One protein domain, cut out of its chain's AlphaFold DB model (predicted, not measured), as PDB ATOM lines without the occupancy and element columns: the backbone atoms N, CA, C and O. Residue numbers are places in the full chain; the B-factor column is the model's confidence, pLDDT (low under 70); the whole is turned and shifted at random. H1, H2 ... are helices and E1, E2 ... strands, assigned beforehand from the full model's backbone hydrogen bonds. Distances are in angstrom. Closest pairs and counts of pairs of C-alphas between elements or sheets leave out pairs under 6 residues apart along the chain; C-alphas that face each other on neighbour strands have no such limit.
ATOM      1  N   THR A  49     182.980 189.997 268.225       91.44
ATOM      2  CA  THR A  49     181.917 190.993 268.442       91.44
ATOM      3  C   THR A  49     182.305 192.330 267.804       91.44
ATOM      4  O   THR A  49     183.414 192.477 267.287       91.44
ATOM      5  N   ALA A  50     181.417 193.327 267.815       93.06
ATOM      6  CA  ALA A  50     181.709 194.626 267.219       93.06
ATOM      7  C   ALA A  50     181.365 195.794 268.147       93.06
ATOM      8  O   ALA A  50     180.311 195.806 268.779       93.06
ATOM      9  N   VAL A  51     182.238 196.800 268.176       94.62
ATOM     10  CA  VAL A  51     181.995 198.073 268.863       94.62
ATOM     11  C   VAL A  51     181.608 199.144 267.850       94.62
ATOM     12  O   VAL A  51     182.273 199.301 266.829       94.62
ATOM     13  N   SER A  52     180.540 199.894 268.119       93.31
ATOM     14  CA  SER A  52     180.115 200.978 267.233       93.31
ATOM     15  C   SER A  52     180.790 202.298 267.585       93.31
ATOM     16  O   SER A  52     180.720 202.742 268.728       93.31
ATOM     17  N   MET A  53     181.412 202.921 266.584       93.62
ATOM     18  CA  MET A  53     181.894 204.308 266.606       93.62
ATOM     19  C   MET A  53     180.988 205.234 265.779       93.62
ATOM     20  O   MET A  53     181.285 206.413 265.596       93.62
ATOM     21  N   VAL A  54     179.863 204.713 265.272       90.44
ATOM     22  CA  VAL A  54     178.851 205.512 264.573       90.44
ATOM     23  C   VAL A  54     178.313 206.587 265.516       90.44
ATOM     24  O   VAL A  54     177.995 206.308 266.669       90.44
ATOM     25  N   GLY A  55     178.190 207.815 265.012       86.38
ATOM     26  CA  GLY A  55     177.732 208.961 265.804       86.38
ATOM     27  C   GLY A  55     178.852 209.718 266.523       86.38
ATOM     28  O   GLY A  55     178.556 210.697 267.198       86.38
ATOM     29  N   ILE A  56     180.116 209.317 266.338       91.25
ATOM     30  CA  ILE A  56     181.309 210.034 266.809       91.25
ATOM     31  C   ILE A  56     182.029 210.608 265.575       91.25
ATOM     32  O   ILE A  56     182.834 209.902 264.968       91.25
ATOM     33  N   PRO A  57     181.668 211.816 265.098       90.19
ATOM     34  CA  PRO A  57     181.850 212.196 263.697       90.19
ATOM     35  C   PRO A  57     183.285 212.152 263.162       90.19
ATOM     36  O   PRO A  57     183.488 211.631 262.067       90.19
ATOM     37  N   TRP A  58     184.261 212.691 263.892       93.38
ATOM     38  CA  TRP A  58     185.657 212.745 263.455       93.38
ATOM     39  C   TRP A  58     186.363 211.405 263.657       93.38
ATOM     40  O   TRP A  58     187.141 211.000 262.796       93.38
ATOM     41  N   ILE A  59     186.068 210.683 264.739       92.88
ATOM     42  CA  ILE A  59     186.606 209.328 264.960       92.88
ATOM     43  C   ILE A  59     186.109 208.375 263.864       92.88
ATOM     44  O   ILE A  59     186.900 207.683 263.222       92.88
ATOM     45  N   ASP A  60     184.802 208.386 263.605       93.50
ATOM     46  CA  ASP A  60     184.161 207.649 262.515       93.50
ATOM     47  C   ASP A  60     184.790 207.987 261.156       93.50
ATOM     48  O   ASP A  60     185.140 207.090 260.390       93.50
ATOM     49  N   ASP A  61     184.983 209.276 260.863       92.94
ATOM     50  CA  ASP A  61     185.632 209.726 259.629       92.94
ATOM     51  C   ASP A  61     187.083 209.243 259.513       92.94
ATOM     52  O   ASP A  61     187.470 208.748 258.458       92.94
ATOM     53  N   GLY A  62     187.858 209.284 260.600       93.06
ATOM     54  CA  GLY A  62     189.219 208.745 260.632       93.06
ATOM     55  C   GLY A  62     189.269 207.247 260.314       93.06
ATOM     56  O   GLY A  62     190.069 206.807 259.487       93.06
ATOM     57  N   ILE A  63     188.363 206.462 260.901       94.25
ATOM     58  CA  ILE A  63     188.248 205.023 260.619       94.25
ATOM     59  C   ILE A  63     187.889 204.787 259.146       94.25
ATOM     60  O   ILE A  63     188.498 203.939 258.489       94.25
ATOM     61  N   ARG A  64     186.926 205.541 258.603       92.44
ATOM     62  CA  ARG A  64     186.532 205.438 257.187       92.44
ATOM     63  C   ARG A  64     187.674 205.825 256.258       92.44
ATOM     64  O   ARG A  64     187.926 205.117 255.285       92.44
ATOM     65  N   LYS A  65     188.388 206.904 256.572       91.88
ATOM     66  CA  LYS A  65     189.553 207.357 255.815       91.88
ATOM     67  C   LYS A  65     190.622 206.274 255.774       91.88
ATOM     68  O   LYS A  65     191.104 205.996 254.680       91.88
ATOM     69  N   LEU A  66     190.931 205.626 256.905       91.69
ATOM     70  CA  LEU A  66     191.871 204.500 256.952       91.69
ATOM     71  C   LEU A  66     191.469 203.372 255.995       91.69
ATOM     72  O   LEU A  66     192.272 202.899 255.188       91.69
ATOM     73  N   ARG A  67     190.202 202.964 256.065       91.00
ATOM     74  CA  ARG A  67     189.662 201.872 255.245       91.00
ATOM     75  C   ARG A  67     189.663 202.209 253.758       91.00
ATOM     76  O   ARG A  67     189.937 201.332 252.948       91.00
ATOM     77  N   ALA A  68     189.429 203.472 253.405       89.06
ATOM     78  CA  ALA A  68     189.421 203.928 252.017       89.06
ATOM     79  C   ALA A  68     190.790 203.814 251.319       89.06
ATOM     80  O   ALA A  68     190.827 203.690 250.100       89.06
ATOM     81  N   HIS A  69     191.904 203.828 252.060       86.25
ATOM     82  CA  HIS A  69     193.252 203.693 251.490       86.25
ATOM     83  C   HIS A  69     193.942 202.354 251.809       86.25
ATOM     84  O   HIS A  69     195.157 202.236 251.661       86.25
ATOM     85  N   GLY A  70     193.177 201.331 252.212       80.88
ATOM     86  CA  GLY A  70     193.655 199.944 252.328       80.88
ATOM     87  C   GLY A  70     193.940 199.447 253.751       80.88
ATOM     88  O   GLY A  70     194.348 198.297 253.938       80.88
ATOM     89  N   GLY A  71     193.714 200.267 254.781       80.50
ATOM     90  CA  GLY A  71     193.780 199.829 256.173       80.50
ATOM     91  C   GLY A  71     192.466 199.185 256.628       80.50
ATOM     92  O   GLY A  71     191.610 199.848 257.203       80.50
ATOM     93  N   HIS A  72     192.299 197.879 256.407       88.62
ATOM     94  CA  HIS A  72     191.058 197.152 256.748       88.62
ATOM     95  C   HIS A  72     191.061 196.487 258.137       88.62
ATOM     96  O   HIS A  72     190.249 195.609 258.428       88.62
ATOM     97  N   TYR A  73     191.995 196.866 259.009       93.12
ATOM     98  CA  TYR A  73     192.033 196.338 260.370       93.12
ATOM     99  C   TYR A  73     190.825 196.829 261.173       93.12
ATOM    100  O   TYR A  73     190.500 198.013 261.176       93.12
ATOM    101  N   GLY A  74     190.154 195.900 261.846       92.50
ATOM    102  CA  GLY A  74     188.907 196.138 262.558       92.50
ATOM    103  C   GLY A  74     187.691 196.328 261.661       92.50
ATOM    104  O   GLY A  74     186.620 196.612 262.188       92.50
ATOM    105  N   ASP A  75     187.815 196.170 260.345       92.12
ATOM    106  CA  ASP A  75     186.681 196.200 259.425       92.12
ATOM    107  C   ASP A  75     185.996 194.822 259.379       92.12
ATOM    108  O   ASP A  75     186.664 193.847 259.017       92.12
ATOM    109  N   PRO A  76     184.689 194.711 259.701       89.31
ATOM    110  CA  PRO A  76     183.941 193.465 259.527       89.31
ATOM    111  C   PRO A  76     184.029 192.882 258.111       89.31
ATOM    112  O   PRO A  76     183.965 191.669 257.952       89.31
ATOM    113  N   GLN A  77     184.185 193.728 257.086       87.31
ATOM    114  CA  GLN A  77     184.307 193.300 255.686       87.31
ATOM    115  C   GLN A  77     185.760 193.028 255.275       87.31
ATOM    116  O   GLN A  77     186.016 192.412 254.247       87.31
ATOM    117  N   GLY A  78     186.724 193.467 256.086       86.25
ATOM    118  CA  GLY A  78     188.152 193.319 255.819       86.25
ATOM    119  C   GLY A  78     188.755 191.989 256.263       86.25
ATOM    120  O   GLY A  78     189.918 191.722 255.962       86.25
ATOM    121  N   GLY A  79     188.017 191.196 257.048       85.69
ATOM    122  CA  GLY A  79     188.470 189.904 257.581       85.69
ATOM    123  C   GLY A  79     189.638 189.984 258.575       85.69
ATOM    124  O   GLY A  79     190.225 188.962 258.920       85.69
ATOM    125  N   LYS A  80     190.005 191.187 259.037       92.00
ATOM    126  CA  LYS A  80     191.137 191.425 259.947       92.00
ATOM    127  C   LYS A  80     190.636 192.014 261.266       92.00
ATOM    128  O   LYS A  80     190.706 193.232 261.430       92.00
ATOM    129  N   PRO A  81     190.113 191.206 262.206       94.38
ATOM    130  CA  PRO A  81     189.656 191.726 263.489       94.38
ATOM    131  C   PRO A  81     190.809 192.362 264.272       94.38
ATOM    132  O   PRO A  81     191.978 191.994 264.129       94.38
ATOM    133  N   LEU A  82     190.470 193.328 265.119       95.81
ATOM    134  CA  LEU A  82     191.372 193.828 266.147       95.81
ATOM    135  C   LEU A  82     191.402 192.860 267.310       95.81
ATOM    136  O   LEU A  82     190.471 192.092 267.517       95.81
ATOM    137  N   THR A  83     192.459 192.940 268.104       95.69
ATOM    138  CA  THR A  83     192.615 192.105 269.290       95.69
ATOM    139  C   THR A  83     192.682 192.996 270.515       95.69
ATOM    140  O   THR A  83     193.567 193.855 270.601       95.69
ATOM    141  N   TRP A  84     191.750 192.814 271.451       95.88
ATOM    142  CA  TRP A  84     191.675 193.639 272.651       95.88
ATOM    143  C   TRP A  84     192.875 193.396 273.574       95.88
ATOM    144  O   TRP A  84     193.313 192.261 273.759       95.88
ATOM    145  N   MET A  85     193.398 194.466 274.176       96.44
ATOM    146  CA  MET A  85     194.545 194.427 275.079       96.44
ATOM    147  C   MET A  85     194.203 195.065 276.430       96.44
ATOM    148  O   MET A  85     193.838 196.241 276.504       96.44
ATOM    149  N   ILE A  86     194.376 194.320 277.529       94.00
ATOM    150  CA  ILE A  86     194.122 194.837 278.894       94.00
ATOM    151  C   ILE A  86     195.356 195.462 279.561       94.00
ATOM    152  O   ILE A  86     195.234 196.119 280.596       94.00
ATOM    153  N   ASN A  87     196.550 195.266 278.996       95.38
ATOM    154  CA  ASN A  87     197.798 195.768 279.567       95.38
ATOM    155  C   ASN A  87     197.872 197.304 279.490       95.38
ATOM    156  O   ASN A  87     198.166 197.880 278.441       95.38
ATOM    157  N   SER A  88     197.661 197.974 280.625       95.19
ATOM    158  CA  SER A  88     197.658 199.439 280.714       95.19
ATOM    159  C   SER A  88     199.002 200.074 280.356       95.19
ATOM    160  O   SER A  88     199.022 201.117 279.704       95.19
ATOM    161  N   LYS A  89     200.128 199.433 280.704       96.88
ATOM    162  CA  LYS A  89     201.468 199.928 280.351       96.88
ATOM    163  C   LYS A  89     201.662 199.926 278.838       96.88
ATOM    164  O   LYS A  89     202.154 200.908 278.287       96.88
ATOM    165  N   GLN A  90     201.253 198.849 278.166       97.19
ATOM    166  CA  GLN A  90     201.340 198.771 276.710       97.19
ATOM    167  C   GLN A  90     200.344 199.721 276.033       97.19
ATOM    168  O   GLN A  90     200.728 200.395 275.085       97.19
ATOM    169  N   LYS A  91     199.125 199.890 276.569       96.25
ATOM    170  CA  LYS A  91     198.176 200.917 276.098       96.25
ATOM    171  C   LYS A  91     198.803 202.313 276.134       96.25
ATOM    172  O   LYS A  91     198.724 203.051 275.156       96.25
ATOM    173  N   THR A  92     199.460 202.681 277.236       96.38
ATOM    174  CA  THR A  92     200.154 203.973 277.342       96.38
ATOM    175  C   THR A  92     201.288 204.097 276.328       96.38
ATOM    176  O   THR A  92     201.398 205.148 275.703       96.38
ATOM    177  N   LYS A  93     202.086 203.043 276.115       97.00
ATOM    178  CA  LYS A  93     203.135 203.032 275.082       97.00
ATOM    179  C   LYS A  93     202.557 203.220 273.677       97.00
ATOM    180  O   LYS A  93     203.033 204.084 272.948       97.00
ATOM    181  N   ASN A  94     201.505 202.476 273.330       97.19
ATOM    182  CA  ASN A  94     200.829 202.574 272.035       97.19
ATOM    183  C   ASN A  94     200.305 203.995 271.797       97.19
ATOM    184  O   ASN A  94     200.571 204.580 270.749       97.19
ATOM    185  N   ARG A  95     199.646 204.588 272.803       95.69
ATOM    186  CA  ARG A  95     199.187 205.981 272.738       95.69
ATOM    187  C   ARG A  95     200.349 206.953 272.576       95.69
ATOM    188  O   ARG A  95     200.308 207.797 271.695       95.69
ATOM    189  N   GLN A  96     201.402 206.839 273.382       96.25
ATOM    190  CA  GLN A  96     202.552 207.748 273.308       96.25
ATOM    191  C   GLN A  96     203.294 207.671 271.969       96.25
ATOM    192  O   GLN A  96     203.849 208.675 271.536       96.25
ATOM    193  N   ALA A  97     203.289 206.518 271.302       95.81
ATOM    194  CA  ALA A  97     203.939 206.352 270.006       95.81
ATOM    195  C   ALA A  97     203.227 207.105 268.863       95.81
ATOM    196  O   ALA A  97     203.863 207.465 267.874       95.81
ATOM    197  N   VAL A  98     201.916 207.352 268.980       94.75
ATOM    198  CA  VAL A  98     201.091 207.963 267.915       94.75
ATOM    199  C   VAL A  98     200.570 209.337 268.324       94.75
ATOM    200  O   VAL A  98     200.694 210.304 267.574       94.75
ATOM    201  N   CYS A  99     200.063 209.440 269.544       94.69
ATOM    202  CA  CYS A  99     199.517 210.633 270.169       94.69
ATOM    203  C   CYS A  99     200.292 210.983 271.460       94.69
ATOM    204  O   CYS A  99     199.724 210.952 272.560       94.69
ATOM    205  N   PRO A 100     201.603 211.309 271.385       95.25
ATOM    206  CA  PRO A 100     202.329 211.796 272.553       95.25
ATOM    207  C   PRO A 100     201.759 213.143 273.007       95.25
ATOM    208  O   PRO A 100     201.300 213.940 272.194       95.25
ATOM    209  N   ARG A 101     201.859 213.447 274.307       90.50
ATOM    210  CA  ARG A 101     201.371 214.723 274.873       90.50
ATOM    211  C   ARG A 101     202.027 215.966 274.266       90.50
ATOM    212  O   ARG A 101     201.446 217.039 274.320       90.50
ATOM    213  N   SER A 102     203.232 215.823 273.717       92.94
ATOM    214  CA  SER A 102     203.942 216.892 273.011       92.94
ATOM    215  C   SER A 102     203.401 217.152 271.604       92.94
ATOM    216  O   SER A 102     203.714 218.187 271.017       92.94
ATOM    217  N   ARG A 103     202.601 216.238 271.040       93.69
ATOM    218  CA  ARG A 103     201.991 216.419 269.725       93.69
ATOM    219  C   ARG A 103     200.896 217.471 269.841       93.69
ATOM    220  O   ARG A 103     199.924 217.285 270.566       93.69
ATOM    221  N   THR A 104     201.048 218.564 269.107       94.50
ATOM    222  CA  THR A 104     200.079 219.659 269.089       94.50
ATOM    223  C   THR A 104     199.258 219.637 267.807       94.50
ATOM    224  O   THR A 104     199.750 219.290 266.731       94.50
ATOM    225  N   ALA A 105     197.980 219.993 267.934       95.06
ATOM    226  CA  ALA A 105     197.085 220.086 266.794       95.06
ATOM    227  C   ALA A 105     197.561 221.183 265.822       95.06
ATOM    228  O   ALA A 105     197.940 222.271 266.278       95.06
ATOM    229  N   PRO A 106     197.506 220.949 264.497       95.56
ATOM    230  CA  PRO A 106     197.782 221.981 263.506       95.56
ATOM    231  C   PRO A 106     196.894 223.221 263.706       95.56
ATOM    232  O   PRO A 106     195.763 223.083 264.185       95.56
ATOM    233  N   PRO A 107     197.335 224.426 263.290       96.81
ATOM    234  CA  PRO A 107     196.592 225.670 263.514       96.81
ATOM    235  C   PRO A 107     195.132 225.627 263.043       96.81
ATOM    236  O   PRO A 107     194.243 226.084 263.759       96.81
ATOM    237  N   ALA A 108     194.867 225.017 261.882       95.81
ATOM    238  CA  ALA A 108     193.512 224.868 261.350       95.81
ATOM    239  C   ALA A 108     192.611 224.011 262.258       95.81
ATOM    240  O   ALA A 108     191.471 224.382 262.526       95.81
ATOM    241  N   MET A 109     193.140 222.906 262.793       96.62
ATOM    242  CA  MET A 109     192.405 222.024 263.707       96.62
ATOM    243  C   MET A 109     192.171 222.702 265.057       96.62
ATOM    244  O   MET A 109     191.054 222.682 265.569       96.62
ATOM    245  N   ARG A 110     193.178 223.413 265.581       95.56
ATOM    246  CA  ARG A 110     193.031 224.233 266.794       95.56
ATOM    247  C   ARG A 110     191.942 225.289 266.646       95.56
ATOM    248  O   ARG A 110     191.128 225.436 267.550       95.56
ATOM    249  N   LYS A 111     191.907 226.001 265.513       96.06
ATOM    250  CA  LYS A 111     190.873 227.003 265.215       96.06
ATOM    251  C   LYS A 111     189.473 226.383 265.176       96.06
ATOM    252  O   LYS A 111     188.517 227.027 265.584       96.06
ATOM    253  N   ALA A 112     189.366 225.131 264.737       94.31
ATOM    254  CA  ALA A 112     188.126 224.359 264.726       94.31
ATOM    255  C   ALA A 112     187.795 223.675 266.072       94.31
ATOM    256  O   ALA A 112     186.912 222.821 266.110       94.31
ATOM    257  N   GLY A 113     188.516 223.984 267.160       94.62
ATOM    258  CA  GLY A 113     188.300 223.375 268.479       94.62
ATOM    259  C   GLY A 113     188.764 221.918 268.597       94.62
ATOM    260  O   GLY A 113     188.450 221.248 269.578       94.62
ATOM    261  N   ARG A 114     189.522 221.409 267.618       95.81
ATOM    262  CA  ARG A 114     190.016 220.027 267.574       95.81
ATOM    263  C   ARG A 114     191.447 219.962 268.073       95.81
ATOM    264  O   ARG A 114     192.401 220.157 267.319       95.81
ATOM    265  N   THR A 115     191.586 219.758 269.374       95.38
ATOM    266  CA  THR A 115     192.864 219.844 270.092       95.38
ATOM    267  C   THR A 115     193.341 218.507 270.649       95.38
ATOM    268  O   THR A 115     194.476 218.431 271.114       95.38
ATOM    269  N   TYR A 116     192.518 217.457 270.570       94.94
ATOM    270  CA  TYR A 116     192.843 216.121 271.063       94.94
ATOM    271  C   TYR A 116     193.217 215.192 269.915       94.94
ATOM    272  O   TYR A 116     192.610 215.230 268.849       94.94
ATOM    273  N   CYS A 117     194.246 214.386 270.145       94.56
ATOM    274  CA  CYS A 117     194.739 213.390 269.206       94.56
ATOM    275  C   CYS A 117     194.064 212.055 269.522       94.56
ATOM    276  O   CYS A 117     194.223 211.561 270.639       94.56
ATOM    277  N   ASP A 118     193.330 211.510 268.557       93.56
ATOM    278  CA  ASP A 118     192.751 210.169 268.602       93.56
ATOM    279  C   ASP A 118     193.498 209.237 267.639       93.56
ATOM    280  O   ASP A 118     193.971 209.657 266.575       93.56
ATOM    281  N   GLU A 119     193.619 207.967 268.029       93.25
ATOM    282  CA  GLU A 119     194.385 206.959 267.305       93.25
ATOM    283  C   GLU A 119     193.514 205.793 266.821       93.25
ATOM    284  O   GLU A 119     192.841 205.122 267.606       93.25
ATOM    285  N   TYR A 120     193.612 205.481 265.527       94.19
ATOM    286  CA  TYR A 120     193.101 204.234 264.970       94.19
ATOM    287  C   TYR A 120     194.233 203.500 264.238       94.19
ATOM    288  O   TYR A 120     194.803 204.011 263.290       94.19
ATOM    289  N   LEU A 121     194.646 202.297 264.612       94.31
ATOM    290  CA  LEU A 121     194.028 201.390 265.573       94.31
ATOM    291  C   LEU A 121     194.137 201.868 267.020       94.31
ATOM    292  O   LEU A 121     195.138 202.464 267.418       94.31
ATOM    293  N   PHE A 122     193.104 201.559 267.807       95.12
ATOM    294  CA  PHE A 122     193.010 202.002 269.194       95.12
ATOM    295  C   PHE A 122     194.249 201.590 269.992       95.12
ATOM    296  O   PHE A 122     194.700 200.441 269.910       95.12
ATOM    297  N   ALA A 123     194.743 202.474 270.862       95.50
ATOM    298  CA  ALA A 123     195.860 202.147 271.749       95.50
ATOM    299  C   ALA A 123     195.577 200.946 272.671       95.50
ATOM    300  O   ALA A 123     196.510 200.306 273.149       95.50
ATOM    301  N   SER A 124     194.304 200.617 272.918       95.75
ATOM    302  CA  SER A 124     193.862 199.438 273.675       95.75
ATOM    303  C   SER A 124     193.800 198.145 272.851       95.75
ATOM    304  O   SER A 124     193.110 197.204 273.241       95.75
ATOM    305  N   THR A 125     194.501 198.082 271.721       96.94
ATOM    306  CA  THR A 125     194.637 196.866 270.909       96.94
ATOM    307  C   THR A 125     196.091 196.456 270.788       96.94
ATOM    308  O   THR A 125     196.980 197.303 270.907       96.94
ATOM    309  N   TYR A 126     196.335 195.167 270.542       96.56
ATOM    310  CA  TYR A 126     197.693 194.670 270.313       96.56
ATOM    311  C   TYR A 126     198.334 195.368 269.108       96.56
ATOM    312  O   TYR A 126     199.389 195.958 269.282       96.56
ATOM    313  N   ARG A 127     197.604 195.467 267.985       94.69
ATOM    314  CA  ARG A 127     198.006 196.175 266.750       94.69
ATOM    315  C   ARG A 127     198.026 197.709 266.850       94.69
ATOM    316  O   ARG A 127     198.274 198.384 265.853       94.69
ATOM    317  N   GLY A 128     197.712 198.270 268.016       94.19
ATOM    318  CA  GLY A 128     197.719 199.712 268.246       94.19
ATOM    319  C   GLY A 128     199.131 200.298 268.250       94.19
ATOM    320  O   GLY A 128     200.133 199.597 268.381       94.19
ATOM    321  N   GLY A 129     199.226 201.622 268.161       93.88
ATOM    322  CA  GLY A 129     200.518 202.303 268.197       93.88
ATOM    323  C   GLY A 129     201.243 202.275 266.847       93.88
ATOM    324  O   GLY A 129     200.699 202.697 265.827       93.88
ATOM    325  N   THR A 130     202.495 201.818 266.854       93.00
ATOM    326  CA  THR A 130     203.382 201.774 265.676       93.00
ATOM    327  C   THR A 130     203.712 200.355 265.216       93.00
ATOM    328  O   THR A 130     204.664 200.175 264.464       93.00
ATOM    329  N   GLU A 131     202.952 199.345 265.655       93.38
ATOM    330  CA  GLU A 131     203.128 197.970 265.163       93.38
ATOM    331  C   GLU A 131     202.863 197.868 263.652       93.38
ATOM    332  O   GLU A 131     203.539 197.123 262.945       93.38
ATOM    333  N   LEU A 132     201.903 198.648 263.152       91.81
ATOM    334  CA  LEU A 132     201.594 198.760 261.731       91.81
ATOM    335  C   LEU A 132     202.272 199.990 261.099       91.81
ATOM    336  O   LEU A 132     202.484 201.007 261.778       91.81
ATOM    337  N   PRO A 133     202.588 199.940 259.787       91.62
ATOM    338  CA  PRO A 133     203.134 201.088 259.071       91.62
ATOM    339  C   PRO A 133     202.163 202.274 259.096       91.62
ATOM    340  O   PRO A 133     200.958 202.113 259.273       91.62
ATOM    341  N   ALA A 134     202.683 203.489 258.886       89.94
ATOM    342  CA  ALA A 134     201.878 204.715 258.890       89.94
ATOM    343  C   ALA A 134     200.702 204.688 257.894       89.94
ATOM    344  O   ALA A 134     199.671 205.275 258.182       89.94
ATOM    345  N   SER A 135     200.829 203.965 256.779       89.25
ATOM    346  CA  SER A 135     199.764 203.759 255.785       89.25
ATOM    347  C   SER A 135     198.626 202.839 256.249       89.25
ATOM    348  O   SER A 135     197.655 202.659 255.526       89.25
ATOM    349  N   GLN A 136     198.754 202.213 257.420       91.62
ATOM    350  CA  GLN A 136     197.758 201.309 258.005       91.62
ATOM    351  C   GLN A 136     197.287 201.779 259.388       91.62
ATOM    352  O   GLN A 136     196.723 201.001 260.159       91.62
ATOM    353  N   ARG A 137     197.496 203.060 259.697       92.88
ATOM    354  CA  ARG A 137     196.991 203.725 260.896       92.88
ATOM    355  C   ARG A 137     196.572 205.150 260.562       92.88
ATOM    356  O   ARG A 137     197.181 205.802 259.727       92.88
ATOM    357  N   GLU A 138     195.570 205.647 261.262       94.12
ATOM    358  CA  GLU A 138     195.077 207.009 261.171       94.12
ATOM    359  C   GLU A 138     195.266 207.717 262.514       94.12
ATOM    360  O   GLU A 138     195.159 207.133 263.597       94.12
ATOM    361  N   THR A 139     195.577 209.006 262.435       94.19
ATOM    362  CA  THR A 139     195.549 209.905 263.582       94.19
ATOM    363  C   THR A 139     194.607 211.044 263.263       94.19
ATOM    364  O   THR A 139     194.865 211.806 262.329       94.19
ATOM    365  N   THR A 140     193.571 211.202 264.075       94.75
ATOM    366  CA  THR A 140     192.561 212.237 263.869       94.75
ATOM    367  C   THR A 140     192.636 213.276 264.973       94.75
ATOM    368  O   THR A 140     192.814 212.953 266.145       94.75
ATOM    369  N   TRP A 141     192.488 214.548 264.600       95.62
ATOM    370  CA  TRP A 141     192.286 215.620 265.568       95.62
ATOM    371  C   TRP A 141     190.799 215.795 265.833       95.62
ATOM    372  O   TRP A 141     190.033 216.108 264.919       95.62
ATOM    373  N   VAL A 142     190.412 215.636 267.091       95.06
ATOM    374  CA  VAL A 142     189.024 215.664 267.551       95.06
ATOM    375  C   VAL A 142     188.841 216.720 268.640       95.06
ATOM    376  O   VAL A 142     189.816 217.233 269.208       95.06
ATOM    377  N   SER A 143     187.591 217.093 268.915       94.56
ATOM    378  CA  SER A 143     187.291 217.959 270.056       94.56
ATOM    379  C   SER A 143     187.508 217.202 271.377       94.56
ATOM    380  O   SER A 143     187.438 215.968 271.398       94.56
ATOM    381  N   PRO A 144     187.757 217.911 272.493       91.56
ATOM    382  CA  PRO A 144     187.832 217.282 273.812       91.56
ATOM    383  C   PRO A 144     186.577 216.459 274.144       91.56
ATOM    384  O   PRO A 144     186.686 215.341 274.644       91.56
ATOM    385  N   ASP A 145     185.395 216.986 273.814       91.00
ATOM    386  CA  ASP A 145     184.104 216.347 274.101       91.00
ATOM    387  C   ASP A 145     183.924 215.044 273.322       91.00
ATOM    388  O   ASP A 145     183.496 214.029 273.876       91.00
ATOM    389  N   GLU A 146     184.309 215.039 272.046       90.06
ATOM    390  CA  GLU A 146     184.232 213.841 271.217       90.06
ATOM    391  C   GLU A 146     185.211 212.767 271.703       90.06
ATOM    392  O   GLU A 146     184.830 211.606 271.865       90.06
ATOM    393  N   ASN A 147     186.444 213.166 272.032       87.12
ATOM    394  CA  ASN A 147     187.445 212.261 272.590       87.12
ATOM    395  C   ASN A 147     186.959 211.597 273.888       87.12
ATOM    396  O   ASN A 147     187.154 210.403 274.093       87.12
ATOM    397  N   ASN A 148     186.306 212.364 274.763       85.94
ATOM    398  CA  ASN A 148     185.759 211.851 276.018       85.94
ATOM    399  C   ASN A 148     184.533 210.948 275.797       85.94
ATOM    400  O   ASN A 148     184.270 210.054 276.601       85.94
ATOM    401  N   THR A 149     183.799 211.147 274.699       89.06
ATOM    402  CA  THR A 149     182.613 210.349 274.364       89.06
ATOM    403  C   THR A 149     182.980 208.931 273.922       89.06
ATOM    404  O   THR A 149     182.216 208.009 274.192       89.06
ATOM    405  N   GLN A 150     184.154 208.711 273.314       86.38
ATOM    406  CA  GLN A 150     184.592 207.397 272.803       86.38
ATOM    407  C   GLN A 150     184.665 206.300 273.885       86.38
ATOM    408  O   GLN A 150     184.340 205.136 273.627       86.38
ATOM    409  N   ASP A 151     185.054 206.656 275.112       86.50
ATOM    410  CA  ASP A 151     185.207 205.693 276.208       86.50
ATOM    411  C   ASP A 151     183.869 205.036 276.599       86.50
ATOM    412  O   ASP A 151     183.846 203.878 277.042       86.50
ATOM    413  N   ALA A 152     182.745 205.740 276.413       88.06
ATOM    414  CA  ALA A 152     181.426 205.248 276.791       88.06
ATOM    415  C   ALA A 152     180.945 204.090 275.890       88.06
ATOM    416  O   ALA A 152     180.659 203.024 276.443       88.06
ATOM    417  N   PRO A 153     180.920 204.189 274.543       90.44
ATOM    418  CA  PRO A 153     180.595 203.063 273.666       90.44
ATOM    419  C   PRO A 153     181.495 201.849 273.872       90.44
ATOM    420  O   PRO A 153     180.990 200.730 273.939       90.44
ATOM    421  N   ILE A 154     182.807 202.044 274.059       92.19
ATOM    422  CA  ILE A 154     183.727 200.930 274.340       92.19
ATOM    423  C   ILE A 154     183.349 200.247 275.657       92.19
ATOM    424  O   ILE A 154     183.284 199.021 275.723       92.19
ATOM    425  N   THR A 155     183.072 201.016 276.710       90.69
ATOM    426  CA  THR A 155     182.691 200.462 278.018       90.69
ATOM    427  C   THR A 155     181.347 199.733 277.961       90.69
ATOM    428  O   THR A 155     181.232 198.622 278.486       90.69
ATOM    429  N   ASN A 156     180.356 200.332 277.298       91.12
ATOM    430  CA  ASN A 156     179.002 199.799 277.156       91.12
ATOM    431  C   ASN A 156     178.944 198.567 276.252       91.12
ATOM    432  O   ASN A 156     178.071 197.729 276.436       91.12
ATOM    433  N   TRP A 157     179.883 198.425 275.319       93.38
ATOM    434  CA  TRP A 157     180.051 197.204 274.541       93.38
ATOM    435  C   TRP A 157     180.803 196.129 275.333       93.38
ATOM    436  O   TRP A 157     180.315 195.005 275.451       93.38
ATOM    437  N   ARG A 158     181.965 196.447 275.918       92.75
ATOM    438  CA  ARG A 158     182.845 195.440 276.541       92.75
ATOM    439  C   ARG A 158     182.225 194.729 277.733       92.75
ATOM    440  O   ARG A 158     182.465 193.540 277.913       92.75
ATOM    441  N   ARG A 159     181.483 195.455 278.573       91.25
ATOM    442  CA  ARG A 159     180.905 194.897 279.803       91.25
ATOM    443  C   ARG A 159     179.870 193.801 279.507       91.25
ATOM    444  O   ARG A 159     180.071 192.700 280.003       91.25
ATOM    445  N   PRO A 160     178.823 194.038 278.693       89.38
ATOM    446  CA  PRO A 160     177.843 193.001 278.365       89.38
ATOM    447  C   PRO A 160     178.405 191.879 277.491       89.38
ATOM    448  O   PRO A 160     177.982 190.739 277.630       89.38
ATOM    449  N   THR A 161     179.364 192.179 276.607       90.38
ATOM    450  CA  THR A 161     179.957 191.175 275.701       90.38
ATOM    451  C   THR A 161     181.123 190.403 276.311       90.38
ATOM    452  O   THR A 161     181.657 189.504 275.670       90.38
ATOM    453  N   HIS A 162     181.533 190.748 277.536       92.31
ATOM    454  CA  HIS A 162     182.629 190.101 278.254       92.31
ATOM    455  C   HIS A 162     183.951 190.036 277.462       92.31
ATOM    456  O   HIS A 162     184.716 189.085 277.596       92.31
ATOM    457  N   VAL A 163     184.250 191.062 276.657       92.38
ATOM    458  CA  VAL A 163     185.467 191.116 275.826       92.38
ATOM    459  C   VAL A 163     186.722 191.382 276.666       92.38
ATOM    460  O   VAL A 163     186.906 192.448 277.273       92.38
ATOM    461  N   MET A 164     187.634 190.419 276.639       92.44
ATOM    462  CA  MET A 164     188.844 190.346 277.452       92.44
ATOM    463  C   MET A 164     190.118 190.413 276.618       92.44
ATOM    464  O   MET A 164     190.107 190.618 275.408       92.44
ATOM    465  N   ASP A 165     191.254 190.309 277.306       94.31
ATOM    466  CA  ASP A 165     192.555 190.237 276.657       94.31
ATOM    467  C   ASP A 165     192.581 189.139 275.595       94.31
ATOM    468  O   ASP A 165     192.179 188.008 275.862       94.31
ATOM    469  N   LYS A 166     193.106 189.490 274.421       93.31
ATOM    470  CA  LYS A 166     193.245 188.631 273.241       93.31
ATOM    471  C   LYS A 166     191.957 188.295 272.493       93.31
ATOM    472  O   LYS A 166     192.042 187.628 271.465       93.31
ATOM    473  N   ASP A 167     190.809 188.804 272.919       93.00
ATOM    474  CA  ASP A 167     189.583 188.582 272.159       93.00
ATOM    475  C   ASP A 167     189.571 189.380 270.859       93.00
ATOM    476  O   ASP A 167     189.960 190.561 270.851       93.00
ATOM    477  N   PRO A 168     189.104 188.760 269.764       93.94
ATOM    478  CA  PRO A 168     188.938 189.452 268.510       93.94
ATOM    479  C   PRO A 168     187.673 190.319 268.533       93.94
ATOM    480  O   PRO A 168     186.637 189.936 269.079       93.94
ATOM    481  N   PHE A 169     187.736 191.483 267.896       95.06
ATOM    482  CA  PHE A 169     186.573 192.339 267.688       95.06
ATOM    483  C   PHE A 169     186.698 193.203 266.433       95.06
ATOM    484  O   PHE A 169     187.794 193.494 265.951       95.06
ATOM    485  N   TYR A 170     185.559 193.657 265.930       95.69
ATOM    486  CA  TYR A 170     185.455 194.626 264.850       95.69
ATOM    487  C   TYR A 170     184.996 195.994 265.354       95.69
ATOM    488  O   TYR A 170     184.499 196.154 266.466       95.69
ATOM    489  N   VAL A 171     185.147 197.001 264.505       95.25
ATOM    490  CA  VAL A 171     184.718 198.373 264.755       95.25
ATOM    491  C   VAL A 171     183.735 198.771 263.665       95.25
ATOM    492  O   VAL A 171     184.059 198.737 262.476       95.25
ATOM    493  N   ILE A 172     182.524 199.146 264.059       93.44
ATOM    494  CA  ILE A 172     181.516 199.656 263.137       93.44
ATOM    495  C   ILE A 172     181.733 201.157 262.980       93.44
ATOM    496  O   ILE A 172     181.674 201.909 263.950       93.44
ATOM    497  N   ALA A 173     181.969 201.565 261.742       91.00
ATOM    498  CA  ALA A 173     181.945 202.947 261.289       91.00
ATOM    499  C   ALA A 173     180.833 203.067 260.239       91.00
ATOM    500  O   ALA A 173     180.421 202.056 259.655       91.00
TER     501      ALA A 173
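What this domain is: This is residues 49 to 173 of the 331 residues of an uncharacterized protein of Streptomyces sp. SID685 (UniProt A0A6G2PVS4). A hairpin of two strands, E2 and E3, lies near the middle, with H1 packed chiefly on E3 and H2 meeting E2 mainly by its last residues. The long helix H4 runs from the beginning of E2 along one side to a second small sheet, the parallel pair E1 and E4, where it packs on E1; the small H3 lies at one far end, and long loops fill much of the remainder. The printed part has 125 residues with four named helices and four named strands, in the order E1 H1 H2 H3 E2 E3 H4 E4, and its class is mixed, helices and strands. It is compact, with a radius of gyration of the C-alphas of 13.7 A and spans of 39 by 31 by 28 A.

How they stand to each other: E1, residues 49 to 52, is the parallel neighbour of E4, residues 168 to 172, at 30 degrees, with N 170 and O 49 2.8 A apart, within hydrogen-bond range. Residues 82 to 83 pair antiparallel with residues 168 to 169 of E4. H1, residues 57 to 68, has 11 pairs of C-alphas within 8 A of E3, residues 138 to 142, the closest being those of Gly 62 and Thr 140, 5.8 A apart. H1 and E4 are near each other. H2, residues 88 to 98, comes closest to E2, residues 116 to 120, at the C-alphas of Val 98 and Glu 119, 6.8 A apart. H3, residues 107 to 111, comes closest to E3 at the C-alphas of Met 109 and Trp 141, 6.7 A apart. E2 and E3 form an antiparallel hairpin at 150 degrees, with N 138 and O 120 2.7 A apart, within hydrogen-bond range. H4, residues 144 to 161, comes closest to E1 at the C-alphas of Val 51 and Trp 157, 6.1 A apart. H1 and H4 are close but not clearly touching, their closest C-alphas being those of Trp 58 and Glu 146, 8.0 A apart. Each O i to N i+4 pair is within hydrogen-bond range in H1 and H3, against 6 of 7 in H2 and 10 of 14 in H4.

Where its parts are: E1 begins at C-alpha 49, (181.917, 190.993, 268.442), and is 10.2 A long. H1 measures 16.2 A, H2 15.8 A, H3 6.1 A, E2 13.4 A and E3 12.3 A. H4 begins at C-alpha 144, (187.832, 217.282, 273.812), and is 27.3 A long. E4, 13.7 A long, ends at C-alpha 172, (181.516, 199.656, 263.137).

The domain as a whole: The two C-alphas farthest apart, those of Pro 107 and His 162, are 41.0 A apart. The printed part has no cut. The links H1 to H2 and E2 to E3 are long, with 19 and 17 residues. The mean pLDDT of the printed part is 92.8, and no printed residue is under 70.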